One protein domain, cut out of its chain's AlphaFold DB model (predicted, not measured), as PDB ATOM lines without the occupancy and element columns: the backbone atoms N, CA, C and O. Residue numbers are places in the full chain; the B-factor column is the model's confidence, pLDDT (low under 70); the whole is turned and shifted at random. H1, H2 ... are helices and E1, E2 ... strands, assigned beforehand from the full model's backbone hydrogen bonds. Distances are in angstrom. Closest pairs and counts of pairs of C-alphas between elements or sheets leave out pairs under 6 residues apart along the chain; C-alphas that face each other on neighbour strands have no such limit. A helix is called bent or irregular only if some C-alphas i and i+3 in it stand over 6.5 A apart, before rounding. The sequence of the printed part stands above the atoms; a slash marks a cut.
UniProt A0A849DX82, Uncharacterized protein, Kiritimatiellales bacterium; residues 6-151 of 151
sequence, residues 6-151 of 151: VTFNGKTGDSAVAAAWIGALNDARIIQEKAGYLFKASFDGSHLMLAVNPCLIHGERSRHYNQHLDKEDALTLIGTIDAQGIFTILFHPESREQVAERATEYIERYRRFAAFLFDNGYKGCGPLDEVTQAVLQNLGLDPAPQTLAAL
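This is residues 6 to 151 of the 151 residues of an uncharacterized protein of Kiritimatiellales bacterium (UniProt A0A849DX82). One twisted sheet of six strands makes a wall, with H1 and the long helix H4 over one face, while the stretch of residues 55 to 76 loops round by the other. H5 sits beside edge strand E6, H2 grazes the sheet, H3 is off it at the far end, and residues 139 to 151 fold back from H5 towards H4. The 146 printed residues hold five named helices and six named strands, in the order E1 E2 H1 H2 E3 E4 E5 E6 H3 H4 H5, class mixed. The mixed sheet runs E2 E1 E4 E3 E5 E6; the whole is compact, radius of gyration of the C-alphas 14.7 A, spans 43 by 30 by 29 A.

Begin with the hairpin of E1, residues 6 to 8, and E2, residues 11 to 13, antiparallel, with N 6 and O 13 at 2.8 A. Next, H1, residues 15 to 25, is on the sheet at a height of 8.9 A; it is irregular, with C-alphas 17 and 20 7.4 A apart. H2, residues 28 to 33, only just touches H1, only at the corner, with 3 pairs of C-alphas within 8 A, the closest Ala 24 and Ile 30 at 5.9 A. E3, residues 37 to 44, and E4, residues 47 to 54, form a hairpin, with N 40 and O 51 at 2.9 A; E4 is parallel to E1, with N 7 and O 48 at 2.8 A. E2, H1, H2 and E3 form a split strand-helix-strand unit, two strands running the same way with E1 and E4 between them; its crossover is right-handed. E5, residues 77 to 81, is antiparallel to E3, with N 39 and O 79 at 2.8 A, and makes a hairpin with E6, residues 87 to 91, with N 78 and O 90 at 2.8 A. H3, residues 96 to 101, is not on the sheet. H4, residues 103 to 119, is on the same face as H1, in two layers, helices on one face of a sheet, at a height of 9.0 A; its closest C-alpha to E3 is Arg 109, 7.7 A from Phe 43. H5, residues 130 to 138, stands at the sheet's level, its closest C-alphas to E6 being Thr 132 and Ile 89, 5.5 A. Every O i to N i+4 pair is within hydrogen-bond range in H2, H4 and H5, against 4 of 7 in H1 and 1 of 2 in H3.

Find C-alpha 6 at (156.330, 93.240, 126.946), where E1 begins. E3 and E4 measure 22.8 A and 22.9 A. H4 runs 24.1 A from C-alpha 103 at (131.718, 91.408, 125.809), and H5 ends at C-alpha 138, (128.755, 84.638, 121.476).

The C-alphas of His 58 and Glu 101 are the two farthest apart, 43.8 A. The printed part has no cut; E4 to E5 is the long link. Mean pLDDT of the printed part is 92.3, with residues 63 to 66 under 70.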
ATOM      1  N   VAL A   6     156.660  94.660 127.036       96.94
ATOM      2  CA  VAL A   6     156.330  93.240 126.946       96.94
ATOM      3  C   VAL A   6     157.128  92.469 127.987       96.94
ATOM      4  O   VAL A   6     158.343  92.616 128.079       96.94
ATOM      5  N   THR A   7     156.453  91.616 128.752       96.38
ATOM      6  CA  THR A   7     157.089  90.554 129.538       96.38
ATOM      7  C   THR A   7     156.838  89.234 128.835       96.38
ATOM      8  O   THR A   7     155.719  88.735 128.855       96.38
ATOM      9  N   PHE A   8     157.870  88.676 128.205       95.31
ATOM     10  CA  PHE A   8     157.807  87.411 127.482       95.31
ATOM     11  C   PHE A   8     158.528  86.314 128.267       95.31
ATOM     12  O   PHE A   8     159.744  86.394 128.451       95.31
ATOM     13  N   ASN A   9     157.798  85.301 128.748       93.38
ATOM     14  CA  ASN A   9     158.348  84.197 129.553       93.38
ATOM     15  C   ASN A   9     159.266  84.681 130.703       93.38
ATOM     16  O   ASN A   9     160.355  84.151 130.916       93.38
ATOM     17  N   GLY A  10     158.843  85.732 131.416       90.94
ATOM     18  CA  GLY A  10     159.583  86.332 132.535       90.94
ATOM     19  C   GLY A  10     160.666  87.348 132.145       90.94
ATOM     20  O   GLY A  10     161.231  87.999 133.020       90.94
ATOM     21  N   LYS A  11     160.948  87.544 130.849       94.19
ATOM     22  CA  LYS A  11     161.866  88.585 130.369       94.19
ATOM     23  C   LYS A  11     161.097  89.840 129.964       94.19
ATOM     24  O   LYS A  11     160.332  89.808 129.004       94.19
ATOM     25  N   THR A  12     161.347  90.950 130.653       96.31
ATOM     26  CA  THR A  12     160.701  92.245 130.381       96.31
ATOM     27  C   THR A  12     161.559  93.134 129.482       96.31
ATOM     28  O   THR A  12     162.769  93.243 129.686       96.31
ATOM     29  N   GLY A  13     160.936  93.787 128.504       95.50
ATOM     30  CA  GLY A  13     161.567  94.762 127.618       95.50
ATOM     31  C   GLY A  13     160.553  95.443 126.699       95.50
ATOM     32  O   GLY A  13     159.361  95.477 127.002       95.50
ATOM     33  N   ASP A  14     161.033  95.986 125.584       95.38
ATOM     34  CA  ASP A  14     160.175  96.415 124.477       95.38
ATOM     35  C   ASP A  14     159.590  95.197 123.738       95.38
ATOM     36  O   ASP A  14     159.782  94.046 124.130       95.38
ATOM     37  N   SER A  15     158.871  95.424 122.642       92.62
ATOM     38  CA  SER A  15     158.280  94.332 121.873       92.62
ATOM     39  C   SER A  15     159.300  93.396 121.208       92.62
ATOM     40  O   SER A  15     158.953  92.256 120.878       92.62
ATOM     41  N   ALA A  16     160.573  93.797 121.087       94.38
ATOM     42  CA  ALA A  16     161.613  92.967 120.489       94.38
ATOM     43  C   ALA A  16     161.901  91.703 121.316       94.38
ATOM     44  O   ALA A  16     162.389  90.712 120.770       94.38
ATOM     45  N   VAL A  17     161.544  91.674 122.608       95.50
ATOM     46  CA  VAL A  17     161.689  90.460 123.434       95.50
ATOM     47  C   VAL A  17     160.832  89.290 122.939       95.50
ATOM     48  O   VAL A  17     161.190  88.140 123.186       95.50
ATOM     49  N   ALA A  18     159.745  89.560 122.207       95.38
ATOM     50  CA  ALA A  18     158.883  88.544 121.601       95.38
ATOM     51  C   ALA A  18     159.241  88.232 120.133       95.38
ATOM     52  O   ALA A  18     158.662  87.319 119.541       95.38
ATOM     53  N   ALA A  19     160.205  88.946 119.536       95.12
ATOM     54  CA  ALA A  19     160.501  88.866 118.102       95.12
ATOM     55  C   ALA A  19     160.896  87.455 117.641       95.12
ATOM     56  O   ALA A  19     160.506  87.030 116.557       95.12
ATOM     57  N   ALA A  20     161.632  86.703 118.466       95.25
ATOM     58  CA  ALA A  20     162.027  85.334 118.133       95.25
ATOM     59  C   ALA A  20     160.817  84.393 118.020       95.25
ATOM     60  O   ALA A  20     160.756  83.572 117.108       95.25
ATOM     61  N   TRP A  21     159.837  84.537 118.917       96.56
ATOM     62  CA  TRP A  21     158.611  83.750 118.860       96.56
ATOM     63  C   TRP A  21     157.749  84.148 117.663       96.56
ATOM     64  O   TRP A  21     157.338  83.277 116.906       96.56
ATOM     65  N   ILE A  22     157.557  85.447 117.417       97.31
ATOM     66  CA  ILE A  22     156.812  85.922 116.240       97.31
ATOM     67  C   ILE A  22     157.495  85.468 114.941       97.31
ATOM     68  O   ILE A  22     156.833  85.019 114.007       97.31
ATOM     69  N   GLY A  23     158.829  85.500 114.895       96.88
ATOM     70  CA  GLY A  23     159.617  84.932 113.805       96.88
ATOM     71  C   GLY A  23     159.364  83.436 113.611       96.88
ATOM     72  O   GLY A  23     159.192  82.996 112.476       96.88
ATOM     73  N   ALA A  24     159.263  82.666 114.697       96.38
ATOM     74  CA  ALA A  24     158.914  81.248 114.641       96.38
ATOM     75  C   ALA A  24     157.493  81.005 114.103       96.38
ATOM     76  O   ALA A  24     157.293  80.052 113.356       96.38
ATOM     77  N   LEU A  25     156.528  81.881 114.407       97.31
ATOM     78  CA  LEU A  25     155.169  81.814 113.847       97.31
ATOM     79  C   LEU A  25     155.113  82.083 112.335       97.31
ATOM     80  O   LEU A  25     154.116  81.778 111.685       97.31
ATOM     81  N   ASN A  26     156.172  82.654 111.762       97.56
ATOM     82  CA  ASN A  26     156.284  82.883 110.325       97.56
ATOM     83  C   ASN A  26     156.963  81.722 109.575       97.56
ATOM     84  O   ASN A  26     157.017  81.758 108.346       97.56
ATOM     85  N   ASP A  27     157.488  80.707 110.272       96.81
ATOM     86  CA  ASP A  27     158.126  79.534 109.662       96.81
ATOM     87  C   ASP A  27     157.339  78.261 109.995       96.81
ATOM     88  O   ASP A  27     157.437  77.704 111.091       96.81
ATOM     89  N   ALA A  28     156.586  77.762 109.011       94.75
ATOM     90  CA  ALA A  28     155.769  76.559 109.157       94.75
ATOM     91  C   ALA A  28     156.577  75.329 109.607       94.75
ATOM     92  O   ALA A  28     156.043  74.477 110.313       94.75
ATOM     93  N   ARG A  29     157.871  75.240 109.261       96.31
ATOM     94  CA  ARG A  29     158.727  74.123 109.689       96.31
ATOM     95  C   ARG A  29     158.964  74.167 111.192       96.31
ATOM     96  O   ARG A  29     158.913  73.128 111.838       96.31
ATOM     97  N   ILE A  30     159.181  75.362 111.745       95.25
ATOM     98  CA  ILE A  30     159.385  75.544 113.186       95.25
ATOM     99  C   ILE A  30     158.086  75.226 113.932       95.25
ATOM    100  O   ILE A  30     158.119  74.491 114.915       95.25
ATOM    101  N   ILE A  31     156.940  75.723 113.456       94.00
ATOM    102  CA  ILE A  31     155.632  75.418 114.063       94.00
ATOM    103  C   ILE A  31     155.382  73.904 114.081       94.00
ATOM    104  O   ILE A  31     155.024  73.354 115.123       94.00
ATOM    105  N   GLN A  32     155.626  73.218 112.960       94.69
ATOM    106  CA  GLN A  32     155.474  71.765 112.861       94.69
ATOM    107  C   GLN A  32     156.442  71.013 113.780       94.69
ATOM    108  O   GLN A  32     156.015  70.103 114.486       94.69
ATOM    109  N   GLU A  33     157.717  71.409 113.827       94.44
ATOM    110  CA  GLU A  33     158.725  70.803 114.710       94.44
ATOM    111  C   GLU A  33     158.320  70.906 116.187       94.44
ATOM    112  O   GLU A  33     158.519  69.972 116.963       94.44
ATOM    113  N   LYS A  34     157.723  72.036 116.580       93.44
ATOM    114  CA  LYS A  34     157.230  72.258 117.944       93.44
ATOM    115  C   LYS A  34     155.843  71.663 118.199       93.44
ATOM    116  O   LYS A  34     155.378  71.726 119.333       93.44
ATOM    117  N   ALA A  35     155.204  71.078 117.182       93.25
ATOM    118  CA  ALA A  35     153.789  70.695 117.171       93.25
ATOM    119  C   ALA A  35     152.861  71.812 117.681       93.25
ATOM    120  O   ALA A  35     151.883  71.550 118.386       93.25
ATOM    121  N   GLY A  36     153.197  73.057 117.344       94.81
ATOM    122  CA  GLY A  36     152.486  74.233 117.810       94.81
ATOM    123  C   GLY A  36     152.998  74.821 119.127       94.81
ATOM    124  O   GLY A  36     154.067  74.472 119.635       94.81
ATOM    125  N   TYR A  37     152.214  75.749 119.669       95.56
ATOM    126  CA  TYR A  37     152.496  76.484 120.895       95.56
ATOM    127  C   TYR A  37     151.255  76.585 121.779       95.56
ATOM    128  O   TYR A  37     150.145  76.758 121.287       95.56
ATOM    129  N   LEU A  38     151.457  76.557 123.091       94.44
ATOM    130  CA  LEU A  38     150.499  76.994 124.102       94.44
ATOM    131  C   LEU A  38     150.872  78.409 124.531       94.44
ATOM    132  O   LEU A  38     152.063  78.712 124.644       94.44
ATOM    133  N   PHE A  39     149.891  79.264 124.802       95.06
ATOM    134  CA  PHE A  39     150.166  80.600 125.307       95.06
ATOM    135  C   PHE A  39     149.110  81.125 126.277       95.06
ATOM    136  O   PHE A  39     147.948  80.715 126.266       95.06
ATOM    137  N   LYS A  40     149.531  82.097 127.086       95.56
ATOM    138  CA  LYS A  40     148.658  83.004 127.827       95.56
ATOM    139  C   LYS A  40     149.079  84.443 127.586       95.56
ATOM    140  O   LYS A  40     150.275  84.734 127.586       95.56
ATOM    141  N   ALA A  41     148.110  85.333 127.435       96.12
ATOM    142  CA  ALA A  41     148.336  86.760 127.276       96.12
ATOM    143  C   ALA A  41     147.423  87.562 128.208       96.12
ATOM    144  O   ALA A  41     146.205  87.394 128.207       96.12
ATOM    145  N   SER A  42     148.016  88.468 128.976       95.56
ATOM    146  CA  SER A  42     147.313  89.418 129.836       95.56
ATOM    147  C   SER A  42     147.831  90.824 129.578       95.56
ATOM    148  O   SER A  42     148.962  91.026 129.137       95.56
ATOM    149  N   PHE A  43     146.984  91.814 129.822       94.69
ATOM    150  CA  PHE A  43     147.237  93.190 129.430       94.69
ATOM    151  C   PHE A  43     146.949  94.143 130.585       94.69
ATOM    152  O   PHE A  43     145.788  94.336 130.963       94.69
ATOM    153  N   ASP A  44     147.988  94.835 131.045       92.88
ATOM    154  CA  ASP A  44     147.894  95.885 132.054       92.88
ATOM    155  C   ASP A  44     148.259  97.248 131.456       92.88
ATOM    156  O   ASP A  44     149.425  97.545 131.201       92.88
ATOM    157  N   GLY A  45     147.256  98.072 131.136       92.31
ATOM    158  CA  GLY A  45     147.490  99.325 130.411       92.31
ATOM    159  C   GLY A  45     148.201  99.073 129.075       92.31
ATOM    160  O   GLY A  45     147.654  98.377 128.216       92.31
ATOM    161  N   SER A  46     149.407  99.619 128.898       94.25
ATOM    162  CA  SER A  46     150.281  99.425 127.726       94.25
ATOM    163  C   SER A  46     151.294  98.279 127.874       94.25
ATOM    164  O   SER A  46     152.198  98.159 127.048       94.25
ATOM    165  N   HIS A  47     151.187  97.461 128.922       95.75
ATOM    166  CA  HIS A  47     152.063  96.318 129.174       95.75
ATOM    167  C   HIS A  47     151.364  95.016 128.773       95.75
ATOM    168  O   HIS A  47     150.264  94.728 129.243       95.75
ATOM    169  N   LEU A  48     151.995  94.234 127.895       96.56
ATOM    170  CA  LEU A  48     151.600  92.861 127.577       96.56
ATOM    171  C   LEU A  48     152.447  91.870 128.387       96.56
ATOM    172  O   LEU A  48     153.669  91.838 128.258       96.56
ATOM    173  N   MET A  49     151.797  91.021 129.173       96.69
ATOM    174  CA  MET A  49     152.401  89.839 129.786       96.69
ATOM    175  C   MET A  49     152.060  88.629 128.927       96.69
ATOM    176  O   MET A  49     150.888  88.348 128.690       96.69
ATOM    177  N   LEU A  50     153.077  87.926 128.446       95.81
ATOM    178  CA  LEU A  50     152.949  86.851 127.478       95.81
ATOM    179  C   LEU A  50     153.789  85.654 127.926       95.81
ATOM    180  O   LEU A  50     155.014  85.734 128.023       95.81
ATOM    181  N   ALA A  51     153.128  84.529 128.168       94.81
ATOM    182  CA  ALA A  51     153.782  83.247 128.385       94.81
ATOM    183  C   ALA A  51     153.509  82.340 127.191       94.81
ATOM    184  O   ALA A  51     152.372  82.248 126.741       94.81
ATOM    185  N   VAL A  52     154.545  81.685 126.672       94.25
ATOM    186  CA  VAL A  52     154.471  80.823 125.488       94.25
ATOM    187  C   VAL A  52     155.316  79.580 125.703       94.25
ATOM    188  O   VAL A  52     156.456  79.671 126.157       94.25
ATOM    189  N   ASN A  53     154.780  78.420 125.338       93.25
ATOM    190  CA  ASN A  53     155.511  77.160 125.319       93.25
ATOM    191  C   ASN A  53     155.327  76.406 124.008       93.25
ATOM    192  O   ASN A  53     154.185  76.277 123.579       93.25
ATOM    193  N   PRO A  54     156.379  75.846 123.394       93.06
ATOM    194  CA  PRO A  54     156.195  74.826 122.366       93.06
ATOM    195  C   PRO A  54     155.528  73.566 122.941       93.06
ATOM    196  O   PRO A  54     155.845  73.158 124.054       93.06
ATOM    197  N   CYS A  55     154.656  72.915 122.168       90.88
ATOM    198  CA  CYS A  55     154.015  71.655 122.571       90.88
ATOM    199  C   CYS A  55     155.001  70.469 122.620       90.88
ATOM    200  O   CYS A  55     154.789  69.497 123.357       90.88
ATOM    201  N   LEU A  56     156.074  70.538 121.826       88.38
ATOM    202  CA  LEU A  56     157.175  69.578 121.793       88.38
ATOM    203  C   LEU A  56     158.523  70.254 122.047       88.38
ATOM    204  O   LEU A  56     158.883  71.248 121.413       88.38
ATOM    205  N   ILE A  57     159.320  69.637 122.916       81.94
ATOM    206  CA  ILE A  57     160.715  69.999 123.167       81.94
ATOM    207  C   ILE A  57     161.546  68.729 122.983       81.94
ATOM    208  O   ILE A  57     161.312  67.734 123.658       81.94
ATOM    209  N   HIS A  58     162.490  68.738 122.033       81.69
ATOM    210  CA  HIS A  58     163.330  67.576 121.695       81.69
ATOM    211  C   HIS A  58     162.543  66.283 121.391       81.69
ATOM    212  O   HIS A  58     162.985  65.188 121.717       81.69
ATOM    213  N   GLY A  59     161.373  66.410 120.755       79.00
ATOM    214  CA  GLY A  59     160.504  65.275 120.421       79.00
ATOM    215  C   GLY A  59     159.650  64.764 121.585       79.00
ATOM    216  O   GLY A  59     158.827  63.873 121.386       79.00
ATOM    217  N   GLU A  60     159.783  65.347 122.777       82.44
ATOM    218  CA  GLU A  60     158.968  65.004 123.937       82.44
ATOM    219  C   GLU A  60     157.841  66.013 124.147       82.44
ATOM    220  O   GLU A  60     158.020  67.223 123.986       82.44
ATOM    221  N   ARG A  61     156.665  65.509 124.549       79.38
ATOM    222  CA  ARG A  61     155.542  66.365 124.949       79.38
ATOM    223  C   ARG A  61     155.938  67.170 126.168       79.38
ATOM    224  O   ARG A  61     156.235  66.633 127.236       79.38
ATOM    225  N   SER A  62     155.874  68.471 125.987       77.44
ATOM    226  CA  SER A  62     156.138  69.451 127.013       77.44
ATOM    227  C   SER A  62     155.074  69.310 128.121       77.44
ATOM    228  O   SER A  62     153.873  69.375 127.843       77.44
ATOM    229  N   ARG A  63     155.474  69.041 129.370       62.19
ATOM    230  CA  ARG A  63     154.536  68.900 130.502       62.19
ATOM    231  C   ARG A  63     154.283  70.283 131.105       62.19
ATOM    232  O   ARG A  63     155.092  70.743 131.905       62.19
ATOM    233  N   HIS A  64     153.193  70.956 130.739       57.28
ATOM    234  CA  HIS A  64     152.904  72.301 131.258       57.28
ATOM    235  C   HIS A  64     151.669  72.342 132.137       57.28
ATOM    236  O   HIS A  64     150.549  72.531 131.674       57.28
ATOM    237  N   TYR A  65     151.923  72.218 133.435       50.31
ATOM    238  CA  TYR A  65     151.003  72.640 134.476       50.31
ATOM    239  C   TYR A  65     151.402  74.069 134.875       50.31
ATOM    240  O   TYR A  65     152.491  74.288 135.394       50.31
ATOM    241  N   ASN A  66     150.528  75.028 134.566       60.75
ATOM    242  CA  ASN A  66     150.529  76.422 135.026       60.75
ATOM    243  C   ASN A  66     151.734  77.296 134.631       60.75
ATOM    244  O   ASN A  66     152.582  77.634 135.451       60.75
ATOM    245  N   GLN A  67     151.741  77.788 133.388       71.69
ATOM    246  CA  GLN A  67     152.358  79.092 133.124       71.69
ATOM    247  C   GLN A  67     151.514  80.142 133.853       71.69
ATOM    248  O   GLN A  67     150.363  80.339 133.469       71.69
ATOM    249  N   HIS A  68     152.027  80.741 134.926       81.56
ATOM    250  CA  HIS A  68     151.372  81.870 135.586       81.56
ATOM    251  C   HIS A  68     151.946  83.178 135.061       81.56
ATOM    252  O   HIS A  68     153.164  83.329 134.950       81.56
ATOM    253  N   LEU A  69     151.056  84.106 134.725       86.69
ATOM    254  CA  LEU A  69     151.406  85.505 134.511       86.69
ATOM    255  C   LEU A  69     151.353  86.250 135.849       86.69
ATOM    256  O   LEU A  69     150.547  85.911 136.713       86.69
ATOM    257  N   ASP A  70     152.163  87.300 135.999       84.38
ATOM    258  CA  ASP A  70     152.145  88.150 137.203       84.38
ATOM    259  C   ASP A  70     150.763  88.787 137.443       84.38
ATOM    260  O   ASP A  70     150.392  89.090 138.577       84.38
ATOM    261  N   LYS A  71     149.981  88.959 136.369       84.88
ATOM    262  CA  LYS A  71     148.587  89.395 136.399       84.88
ATOM    263  C   LYS A  71     147.726  88.459 135.556       84.88
ATOM    264  O   LYS A  71     147.724  88.550 134.329       84.88
ATOM    265  N   GLU A  72     146.969  87.594 136.220       87.19
ATOM    266  CA  GLU A  72     145.898  86.800 135.610       87.19
ATOM    267  C   GLU A  72     144.550  87.272 136.164       87.19
ATOM    268  O   GLU A  72     144.347  87.333 137.374       87.19
ATOM    269  N   ASP A  73     143.640  87.631 135.267       89.94
ATOM    270  CA  ASP A  73     142.247  87.963 135.562       89.94
ATOM    271  C   ASP A  73     141.294  87.302 134.547       89.94
ATOM    272  O   ASP A  73     141.737  86.610 133.623       89.94
ATOM    273  N   ALA A  74     139.986  87.527 134.694       90.44
ATOM    274  CA  ALA A  74     138.968  86.971 133.800       90.44
ATOM    275  C   ALA A  74     139.163  87.349 132.314       90.44
ATOM    276  O   ALA A  74     138.694  86.623 131.444       90.44
ATOM    277  N   LEU A  75     139.877  88.445 132.004       92.31
ATOM    278  CA  LEU A  75     140.186  88.894 130.639       92.31
ATOM    279  C   LEU A  75     141.480  88.288 130.070       92.31
ATOM    280  O   LEU A  75     141.883  88.642 128.958       92.31
ATOM    281  N   THR A  76     142.156  87.416 130.818       94.44
ATOM    282  CA  THR A  76     143.372  86.743 130.351       94.44
ATOM    283  C   THR A  76     143.033  85.848 129.170       94.44
ATOM    284  O   THR A  76     142.205  84.940 129.280       94.44
ATOM    285  N   LEU A  77     143.707  86.078 128.046       95.75
ATOM    286  CA  LEU A  77     143.605  85.207 126.887       95.75
ATOM    287  C   LEU A  77     144.441  83.955 127.128       95.75
ATOM    288  O   LEU A  77     145.604  84.036 127.525       95.75
ATOM    289  N   ILE A  78     143.860  82.799 126.849       95.06
ATOM    290  CA  ILE A  78     144.512  81.495 126.891       95.06
ATOM    291  C   ILE A  78     144.331  80.891 125.512       95.06
ATOM    292  O   ILE A  78     143.209  80.827 125.014       95.06
ATOM    293  N   GLY A  79     145.410  80.447 124.885       95.25
ATOM    294  CA  GLY A  79     145.296  79.944 123.532       95.25
ATOM    295  C   GLY A  79     146.344  78.935 123.133       95.25
ATOM    296  O   GLY A  79     147.311  78.662 123.847       95.25
ATOM    297  N   THR A  80     146.119  78.376 121.956       96.19
ATOM    298  CA  THR A  80     147.036  77.477 121.279       96.19
ATOM    299  C   THR A  80     147.217  77.919 119.840       96.19
ATOM    300  O   THR A  80     146.338  78.539 119.249       96.19
ATOM    301  N   ILE A  81     148.365  77.581 119.277       97.38
ATOM    302  CA  ILE A  81     148.639  77.640 117.846       97.38
ATOM    303  C   ILE A  81     148.993  76.214 117.474       97.38
ATOM    304  O   ILE A  81     149.958  75.695 118.027       97.38
ATOM    305  N   ASP A  82     148.213  75.549 116.634       96.50
ATOM    306  CA  ASP A  82     148.476  74.150 116.289       96.50
ATOM    307  C   ASP A  82     149.647  73.994 115.299       96.50
ATOM    308  O   ASP A  82     150.289  74.964 114.885       96.50
ATOM    309  N   ALA A  83     149.950  72.753 114.908       95.81
ATOM    310  CA  ALA A  83     151.025  72.453 113.960       95.81
ATOM    311  C   ALA A  83     150.770  73.012 112.541       95.81
ATOM    312  O   ALA A  83     151.693  73.064 111.725       95.81
ATOM    313  N   GLN A  84     149.533  73.410 112.238       96.38
ATOM    314  CA  GLN A  84     149.106  74.028 110.986       96.38
ATOM    315  C   GLN A  84     149.107  75.564 111.074       96.38
ATOM    316  O   GLN A  84     148.908  76.230 110.057       96.38
ATOM    317  N   GLY A  85     149.378  76.134 112.252       96.25
ATOM    318  CA  GLY A  85     149.357  77.574 112.486       96.25
ATOM    319  C   GLY A  85     147.956  78.138 112.741       96.25
ATOM    320  O   GLY A  85     147.770  79.348 112.609       96.25
ATOM    321  N   ILE A  86     146.979  77.289 113.077       98.25
ATOM    322  CA  ILE A  86     145.613  77.690 113.428       98.25
ATOM    323  C   ILE A  86     145.566  78.080 114.901       98.25
ATOM    324  O   ILE A  86     146.085  77.371 115.765       98.25
ATOM    325  N   PHE A  87     144.949  79.223 115.180       98.50
ATOM    326  CA  PHE A  87     144.807  79.779 116.515       98.50
ATOM    327  C   PHE A  87     143.500  79.312 117.156       98.50
ATOM    328  O   PHE A  87     142.418  79.509 116.603       98.50
ATOM    329  N   THR A  88     143.615  78.797 118.376       98.25
ATOM    330  CA  THR A  88     142.510  78.673 119.327       98.25
ATOM    331  C   THR A  88     142.738  79.701 120.426       98.25
ATOM    332  O   THR A  88     143.790  79.674 121.058       98.25
ATOM    333  N   ILE A  89     141.809  80.623 120.673       97.62
ATOM    334  CA  ILE A  89     141.962  81.682 121.677       97.62
ATOM    335  C   ILE A  89     140.682  81.789 122.496       97.62
ATOM    336  O   ILE A  89     139.605  82.069 121.971       97.62
ATOM    337  N   LEU A  90     140.818  81.602 123.802       94.62
ATOM    338  CA  LEU A  90     139.745  81.574 124.786       94.62
ATOM    339  C   LEU A  90     140.068  82.519 125.946       94.62
ATOM    340  O   LEU A  90     141.165  83.063 126.052       94.62
ATOM    341  N   PHE A  91     139.116  82.654 126.856       91.19
ATOM    342  CA  PHE A  91     139.286  83.262 128.171       91.19
ATOM    343  C   PHE A  91     138.609  82.366 129.214       91.19
ATOM    344  O   PHE A  91     137.837  81.467 128.867       91.19
ATOM    345  N   HIS A  92     138.908  82.587 130.492       83.62
ATOM    346  CA  HIS A  92     138.289  81.854 131.594       83.62
ATOM    347  C   HIS A  92     137.376  82.793 132.394       83.62
ATOM    348  O   HIS A  92     137.844  83.430 133.339       83.62
ATOM    349  N   PRO A  93     136.095  82.933 132.004       79.75
ATOM    350  CA  PRO A  93     135.181  83.817 132.710       79.75
ATOM    351  C   PRO A  93     134.775  83.210 134.056       79.75
ATOM    352  O   PRO A  93     134.629  81.993 134.176       79.75
ATOM    353  N   GLU A  94     134.527  84.056 135.054       77.88
ATOM    354  CA  GLU A  94     134.081  83.606 136.382       77.88
ATOM    355  C   GLU A  94     132.605  83.174 136.366       77.88
ATOM    356  O   GLU A  94     132.202  82.278 137.107       77.88
ATOM    357  N   SER A  95     131.791  83.781 135.493       82.19
ATOM    358  CA  SER A  95     130.392  83.409 135.262       82.19
ATOM    359  C   SER A  95     129.938  83.741 133.838       82.19
ATOM    360  O   SER A  95     130.580  84.512 133.125       82.19
ATOM    361  N   ARG A  96     128.795  83.182 133.410       78.88
ATOM    362  CA  ARG A  96     128.184  83.516 132.110       78.88
ATOM    363  C   ARG A  96     127.652  84.949 132.055       78.88
ATOM    364  O   ARG A  96     127.744  85.565 130.998       78.88
ATOM    365  N   GLU A  97     127.119  85.484 133.156       80.56
ATOM    366  CA  GLU A  97     126.622  86.869 133.192       80.56
ATOM    367  C   GLU A  97     127.758  87.874 132.952       80.56
ATOM    368  O   GLU A  97     127.613  88.788 132.142       80.56
ATOM    369  N   GLN A  98     128.933  87.624 133.541       79.12
ATOM    370  CA  GLN A  98     130.127  88.449 133.342       79.12
ATOM    371  C   GLN A  98     130.570  88.495 131.869       79.12
ATOM    372  O   GLN A  98     131.101  89.509 131.415       79.12
ATOM    373  N   VAL A  99     130.356  87.417 131.102       83.88
ATOM    374  CA  VAL A  99     130.680  87.389 129.665       83.88
ATOM    375  C   VAL A  99     129.842  88.397 128.891       83.88
ATOM    376  O   VAL A  99     130.391  89.153 128.093       83.88
ATOM    377  N   ALA A 100     128.533  88.431 129.146       83.19
ATOM    378  CA  ALA A 100     127.621  89.336 128.455       83.19
ATOM    379  C   ALA A 100     127.906  90.806 128.806       83.19
ATOM    380  O   ALA A 100     127.952  91.654 127.918       83.19
ATOM    381  N   GLU A 101     128.156  91.102 130.083       88.25
ATOM    382  CA  GLU A 101     128.431  92.467 130.554       88.25
ATOM    383  C   GLU A 101     129.759  93.026 130.029       88.25
ATOM    384  O   GLU A 101     129.881  94.227 129.792       88.25
ATOM    385  N   ARG A 102     130.752  92.156 129.820       92.12
ATOM    386  CA  ARG A 102     132.122  92.541 129.451       92.12
ATOM    387  C   ARG A 102     132.481  92.183 128.013       92.12
ATOM    388  O   ARG A 102     133.659  92.182 127.656       92.12
ATOM    389  N   ALA A 103     131.490  91.894 127.169       92.81
ATOM    390  CA  ALA A 103     131.718  91.408 125.809       92.81
ATOM    391  C   ALA A 103     132.649  92.323 124.992       92.81
ATOM    392  O   ALA A 103     133.585  91.855 124.340       92.81
ATOM    393  N   THR A 104     132.462  93.641 125.101       94.75
ATOM    394  CA  THR A 104     133.328  94.638 124.456       94.75
ATOM    395  C   THR A 104     134.768  94.594 124.969       94.75
ATOM    396  O   THR A 104     135.696  94.716 124.172       94.75
ATOM    397  N   GLU A 105     134.979  94.391 126.275       94.69
ATOM    398  CA  GLU A 105     136.326  94.275 126.846       94.69
ATOM    399  C   GLU A 105     137.039  93.026 126.327       94.69
ATOM    400  O   GLU A 105     138.211  93.106 125.960       94.69
ATOM    401  N   TYR A 106     136.334  91.892 126.248       94.81
ATOM    402  CA  TYR A 106     136.882  90.666 125.673       94.81
ATOM    403  C   TYR A 106     137.302  90.884 124.224       94.81
ATOM    404  O   TYR A 106     138.469  90.666 123.902       94.81
ATOM    405  N   ILE A 107     136.399  91.383 123.372       95.88
ATOM    406  CA  ILE A 107     136.693  91.665 121.958       95.88
ATOM    407  C   ILE A 107     137.918  92.579 121.825       95.88
ATOM    408  O   ILE A 107     138.795  92.328 120.997       95.88
ATOM    409  N   GLU A 108     138.028  93.605 122.668       95.81
ATOM    410  CA  GLU A 108     139.189  94.491 122.666       95.81
ATOM    411  C   GLU A 108     140.489  93.751 123.023       95.81
ATOM    412  O   GLU A 108     141.530  94.026 122.427       95.81
ATOM    413  N   ARG A 109     140.472  92.765 123.931       95.62
ATOM    414  CA  ARG A 109     141.664  91.935 124.193       95.62
ATOM    415  C   ARG A 109     142.085  91.130 122.966       95.62
ATOM    416  O   ARG A 109     143.277  91.115 122.659       95.62
ATOM    417  N   TYR A 110     141.139  90.517 122.251       96.88
ATOM    418  CA  TYR A 110     141.425  89.803 120.999       96.88
ATOM    419  C   TYR A 110     142.076  90.732 119.970       96.88
ATOM    420  O   TYR A 110     143.137  90.408 119.433       96.88
ATOM    421  N   ARG A 111     141.499  91.921 119.756       97.25
ATOM    422  CA  ARG A 111     142.038  92.935 118.834       97.25
ATOM    423  C   ARG A 111     143.429  93.397 119.221       97.25
ATOM    424  O   ARG A 111     144.312  93.466 118.376       97.25
ATOM    425  N   ARG A 112     143.658  93.677 120.504       96.75
ATOM    426  CA  ARG A 112     144.974  94.101 120.998       96.75
ATOM    427  C   ARG A 112     146.032  93.019 120.830       96.75
ATOM    428  O   ARG A 112     147.178  93.346 120.530       96.75
ATOM    429  N   PHE A 113     145.669  91.753 121.018       97.38
ATOM    430  CA  PHE A 113     146.571  90.633 120.770       97.38
ATOM    431  C   PHE A 113     146.864  90.453 119.277       97.38
ATOM    432  O   PHE A 113     148.027  90.313 118.904       97.38
ATOM    433  N   ALA A 114     145.845  90.536 118.419       97.69
ATOM    434  CA  ALA A 114     146.023  90.511 116.970       97.69
ATOM    435  C   ALA A 114     146.938  91.657 116.502       97.69
ATOM    436  O   ALA A 114     147.964  91.407 115.870       97.69
ATOM    437  N   ALA A 115     146.625  92.895 116.896       97.12
ATOM    438  CA  ALA A 115     147.419  94.081 116.587       97.12
ATOM    439  C   ALA A 115     148.871  93.926 117.053       97.12
ATOM    440  O   ALA A 115     149.784  94.166 116.274       97.12
ATOM    441  N   PHE A 116     149.101  93.423 118.274       97.25
ATOM    442  CA  PHE A 116     150.450  93.130 118.758       97.25
ATOM    443  C   PHE A 116     151.234  92.226 117.804       97.25
ATOM    444  O   PHE A 116     152.389  92.522 117.502       97.25
ATOM    445  N   LEU A 117     150.635  91.126 117.340       97.56
ATOM    446  CA  LEU A 117     151.308  90.194 116.439       97.56
ATOM    447  C   LEU A 117     151.647  90.861 115.099       97.56
ATOM    448  O   LEU A 117     152.786  90.753 114.640       97.56
ATOM    449  N   PHE A 118     150.693  91.571 114.493       97.75
ATOM    450  CA  PHE A 118     150.888  92.232 113.198       97.75
ATOM    451  C   PHE A 118     151.890  93.385 113.266       97.75
ATOM    452  O   PHE A 118     152.821  93.427 112.460       97.75
ATOM    453  N   ASP A 119     151.772  94.252 114.272       96.25
ATOM    454  CA  ASP A 119     152.680  95.383 114.496       96.25
ATOM    455  C   ASP A 119     154.129  94.919 114.718       96.25
ATOM    456  O   ASP A 119     155.074  95.661 114.455       96.25
ATOM    457  N   ASN A 120     154.315  93.674 115.169       96.38
ATOM    458  CA  ASN A 120     155.624  93.076 115.431       96.38
ATOM    459  C   ASN A 120     156.053  92.039 114.384       96.38
ATOM    460  O   ASN A 120     157.000  91.280 114.605       96.38
ATOM    461  N   GLY A 121     155.410  92.040 113.213       96.75
ATOM    462  CA  GLY A 121     155.912  91.356 112.024       96.75
ATOM    463  C   GLY A 121     155.403  89.931 111.816       96.75
ATOM    464  O   GLY A 121     156.029  89.176 111.066       96.75
ATOM    465  N   TYR A 122     154.288  89.539 112.435       97.75
ATOM    466  CA  TYR A 122     153.549  88.352 112.002       97.75
ATOM    467  C   TYR A 122     153.020  88.557 110.572       97.75
ATOM    468  O   TYR A 122     152.408  89.579 110.267       97.75
ATOM    469  N   LYS A 123     153.293  87.603 109.675       96.88
ATOM    470  CA  LYS A 123     153.028  87.706 108.227       96.88
ATOM    471  C   LYS A 123     151.842  86.867 107.751       96.88
ATOM    472  O   LYS A 123     151.442  86.999 106.598       96.88
ATOM    473  N   GLY A 124     151.334  85.960 108.586       94.88
ATOM    474  CA  GLY A 124     150.158  85.148 108.261       94.88
ATOM    475  C   GLY A 124     148.859  85.942 108.400       94.88
ATOM    476  O   GLY A 124     148.872  87.071 108.867       94.88
ATOM    477  N   CYS A 125     147.718  85.353 108.038       96.69
ATOM    478  CA  CYS A 125     146.410  85.941 108.358       96.69
ATOM    479  C   CYS A 125     145.941  85.605 109.787       96.69
ATOM    480  O   CYS A 125     145.061  86.278 110.316       96.69
ATOM    481  N   GLY A 126     146.538  84.585 110.417       97.62
ATOM    482  CA  GLY A 126     146.152  84.083 111.736       97.62
ATOM    483  C   GLY A 126     144.791  83.391 111.710       97.62
ATOM    484  O   GLY A 126     143.859  83.927 112.302       97.62
ATOM    485  N   PRO A 127     144.630  82.263 110.993       98.38
ATOM    486  CA  PRO A 127     143.347  81.568 110.916       98.38
ATOM    487  C   PRO A 127     142.864  81.161 112.311       98.38
ATOM    488  O   PRO A 127     143.652  80.670 113.117       98.38
ATOM    489  N   LEU A 128     141.580  81.383 112.585       98.56
ATOM    490  CA  LEU A 128     140.929  81.055 113.852       98.56
ATOM    491  C   LEU A 128     140.145  79.752 113.713       98.56
ATOM    492  O   LEU A 128     139.456  79.551 112.712       98.56
ATOM    493  N   ASP A 129     140.214  78.882 114.713       98.25
ATOM    494  CA  ASP A 129     139.412  77.661 114.738       98.25
ATOM    495  C   ASP A 129     137.925  77.925 115.036       98.25
ATOM    496  O   ASP A 129     137.514  79.019 115.433       98.25
ATOM    497  N   GLU A 130     137.095  76.897 114.852       97.62
ATOM    498  CA  GLU A 130     135.647  76.981 115.085       97.62
ATOM    499  C   GLU A 130     135.302  77.306 116.544       97.62
ATOM    500  O   GLU A 130     134.295  77.961 116.810       97.62
ATOM    501  N   VAL A 131     136.145  76.898 117.501       96.81
ATOM    502  CA  VAL A 131     135.934  77.182 118.928       96.81
ATOM    503  C   VAL A 131     136.074  78.679 119.189       96.81
ATOM    504  O   VAL A 131     135.198  79.289 119.802       96.81
ATOM    505  N   THR A 132     137.143  79.292 118.684       97.56
ATOM    506  CA  THR A 132     137.379  80.733 118.800       97.56
ATOM    507  C   THR A 132     136.298  81.522 118.078       97.56
ATOM    508  O   THR A 132     135.773  82.488 118.629       97.56
ATOM    509  N   GLN A 133     135.919  81.091 116.873       97.88
ATOM    510  CA  GLN A 133     134.838  81.716 116.111       97.88
ATOM    511  C   GLN A 133     133.511  81.677 116.880       97.88
ATOM    512  O   GLN A 133     132.848  82.706 116.996       97.88
ATOM    513  N   ALA A 134     133.154  80.538 117.481       95.75
ATOM    514  CA  ALA A 134     131.945  80.412 118.294       95.75
ATOM    515  C   ALA A 134     131.983  81.319 119.535       95.75
ATOM    516  O   ALA A 134     130.976  81.928 119.896       95.75
ATOM    517  N   VAL A 135     133.144  81.452 120.185       94.75
ATOM    518  CA  VAL A 135     133.325  82.392 121.301       94.75
ATOM    519  C   VAL A 135     133.115  83.834 120.838       94.75
ATOM    520  O   VAL A 135     132.333  84.553 121.452       94.75
ATOM    521  N   LEU A 136     133.748  84.252 119.739       95.69
ATOM    522  CA  LEU A 136     133.599  85.603 119.189       95.69
ATOM    523  C   LEU A 136     132.156  85.902 118.758       95.69
ATOM    524  O   LEU A 136     131.664  87.006 118.999       95.69
ATOM    525  N   GLN A 137     131.457  84.914 118.199       95.06
ATOM    526  CA  GLN A 137     130.039  85.032 117.869       95.06
ATOM    527  C   GLN A 137     129.180  85.235 119.120       95.06
ATOM    528  O   GLN A 137     128.333  86.125 119.148       95.06
ATOM    529  N   ASN A 138     129.441  84.476 120.190       92.38
ATOM    530  CA  ASN A 138     128.755  84.638 121.476       92.38
ATOM    531  C   ASN A 138     129.031  85.999 122.136       92.38
ATOM    532  O   ASN A 138     128.208  86.480 122.910       92.38
ATOM    533  N   LEU A 139     130.168  86.628 121.825       93.88
ATOM    534  CA  LEU A 139     130.488  87.997 122.240       93.88
ATOM    535  C   LEU A 139     129.823  89.069 121.354       93.88
ATOM    536  O   LEU A 139     129.945  90.257 121.649       93.88
ATOM    537  N   GLY A 140     129.116  88.676 120.291       93.69
ATOM    538  CA  GLY A 140     128.355  89.575 119.422       93.69
ATOM    539  C   GLY A 140     129.032  89.943 118.100       93.69
ATOM    540  O   GLY A 140     128.567  90.869 117.437       93.69
ATOM    541  N   LEU A 141     130.108  89.258 117.693       92.75
ATOM    542  CA  LEU A 141     130.669  89.413 116.346       92.75
ATOM    543  C   LEU A 141     129.974  88.457 115.368       92.75
ATOM    544  O   LEU A 141     130.302  87.274 115.320       92.75
ATOM    545  N   ASP A 142     129.024  88.977 114.587       92.62
ATOM    546  CA  ASP A 142     128.299  88.225 113.557       92.62
ATOM    547  C   ASP A 142     128.351  88.964 112.197       92.62
ATOM    548  O   ASP A 142     127.840  90.085 112.098       92.62
ATOM    549  N   PRO A 143     128.984  88.390 111.152       93.25
ATOM    550  CA  PRO A 143     129.655  87.089 111.153       93.25
ATOM    551  C   PRO A 143     130.927  87.082 112.015       93.25
ATOM    552  O   PRO A 143     131.638  88.085 112.109       93.25
ATOM    553  N   ALA A 144     131.236  85.927 112.611       95.38
ATOM    554  CA  ALA A 144     132.467  85.753 113.375       95.38
ATOM    555  C   ALA A 144     133.702  85.875 112.458       95.38
ATOM    556  O   ALA A 144     133.733  85.259 111.385       95.38
ATOM    557  N   PRO A 145     134.743  86.630 112.856       97.12
ATOM    558  CA  PRO A 145     135.990  86.705 112.107       97.12
ATOM    559  C   PRO A 145     136.634  85.327 111.963       97.12
ATOM    560  O   PRO A 145     136.811  84.608 112.940       97.12
ATOM    561  N   GLN A 146     137.045  84.978 110.745       98.00
ATOM    562  CA  GLN A 146     137.742  83.713 110.474       98.00
ATOM    563  C   GLN A 146     139.258  83.808 110.697       98.00
ATOM    564  O   GLN A 146     139.963  82.803 110.645       98.00
ATOM    565  N   THR A 147     139.785  85.020 110.891       98.50
ATOM    566  CA  THR A 147     141.225  85.275 111.002       98.50
ATOM    567  C   THR A 147     141.506  86.419 111.972       98.50
ATOM    568  O   THR A 147     140.670  87.311 112.126       98.50
ATOM    569  N   LEU A 148     142.699  86.438 112.570       97.94
ATOM    570  CA  LEU A 148     143.181  87.548 113.391       97.94
ATOM    571  C   LEU A 148     143.248  88.860 112.606       97.94
ATOM    572  O   LEU A 148     143.007  89.917 113.175       97.94
ATOM    573  N   ALA A 149     143.547  88.802 111.306       97.50
ATOM    574  CA  ALA A 149     143.588  89.979 110.437       97.50
ATOM    575  C   ALA A 149     142.211  90.642 110.226       97.50
ATOM    576  O   ALA A 149     142.147  91.773 109.751       97.50
ATOM    577  N   ALA A 150     141.121  89.933 110.535       96.75
ATOM    578  CA  ALA A 150     139.749  90.408 110.376       96.75
ATOM    579  C   ALA A 150     139.101  90.881 111.695       96.75
ATOM    580  O   ALA A 150     137.917  91.222 111.687       96.75
ATOM    581  N   LEU A 151     139.843  90.867 112.810       92.94
ATOM    582  CA  LEU A 151     139.406  91.375 114.119       92.94
ATOM    583  C   LEU A 151     139.567  92.894 114.232       92.94
ATOM    584  O   LEU A 151     138.647  93.523 114.816       92.94
TER     585      LEU A 151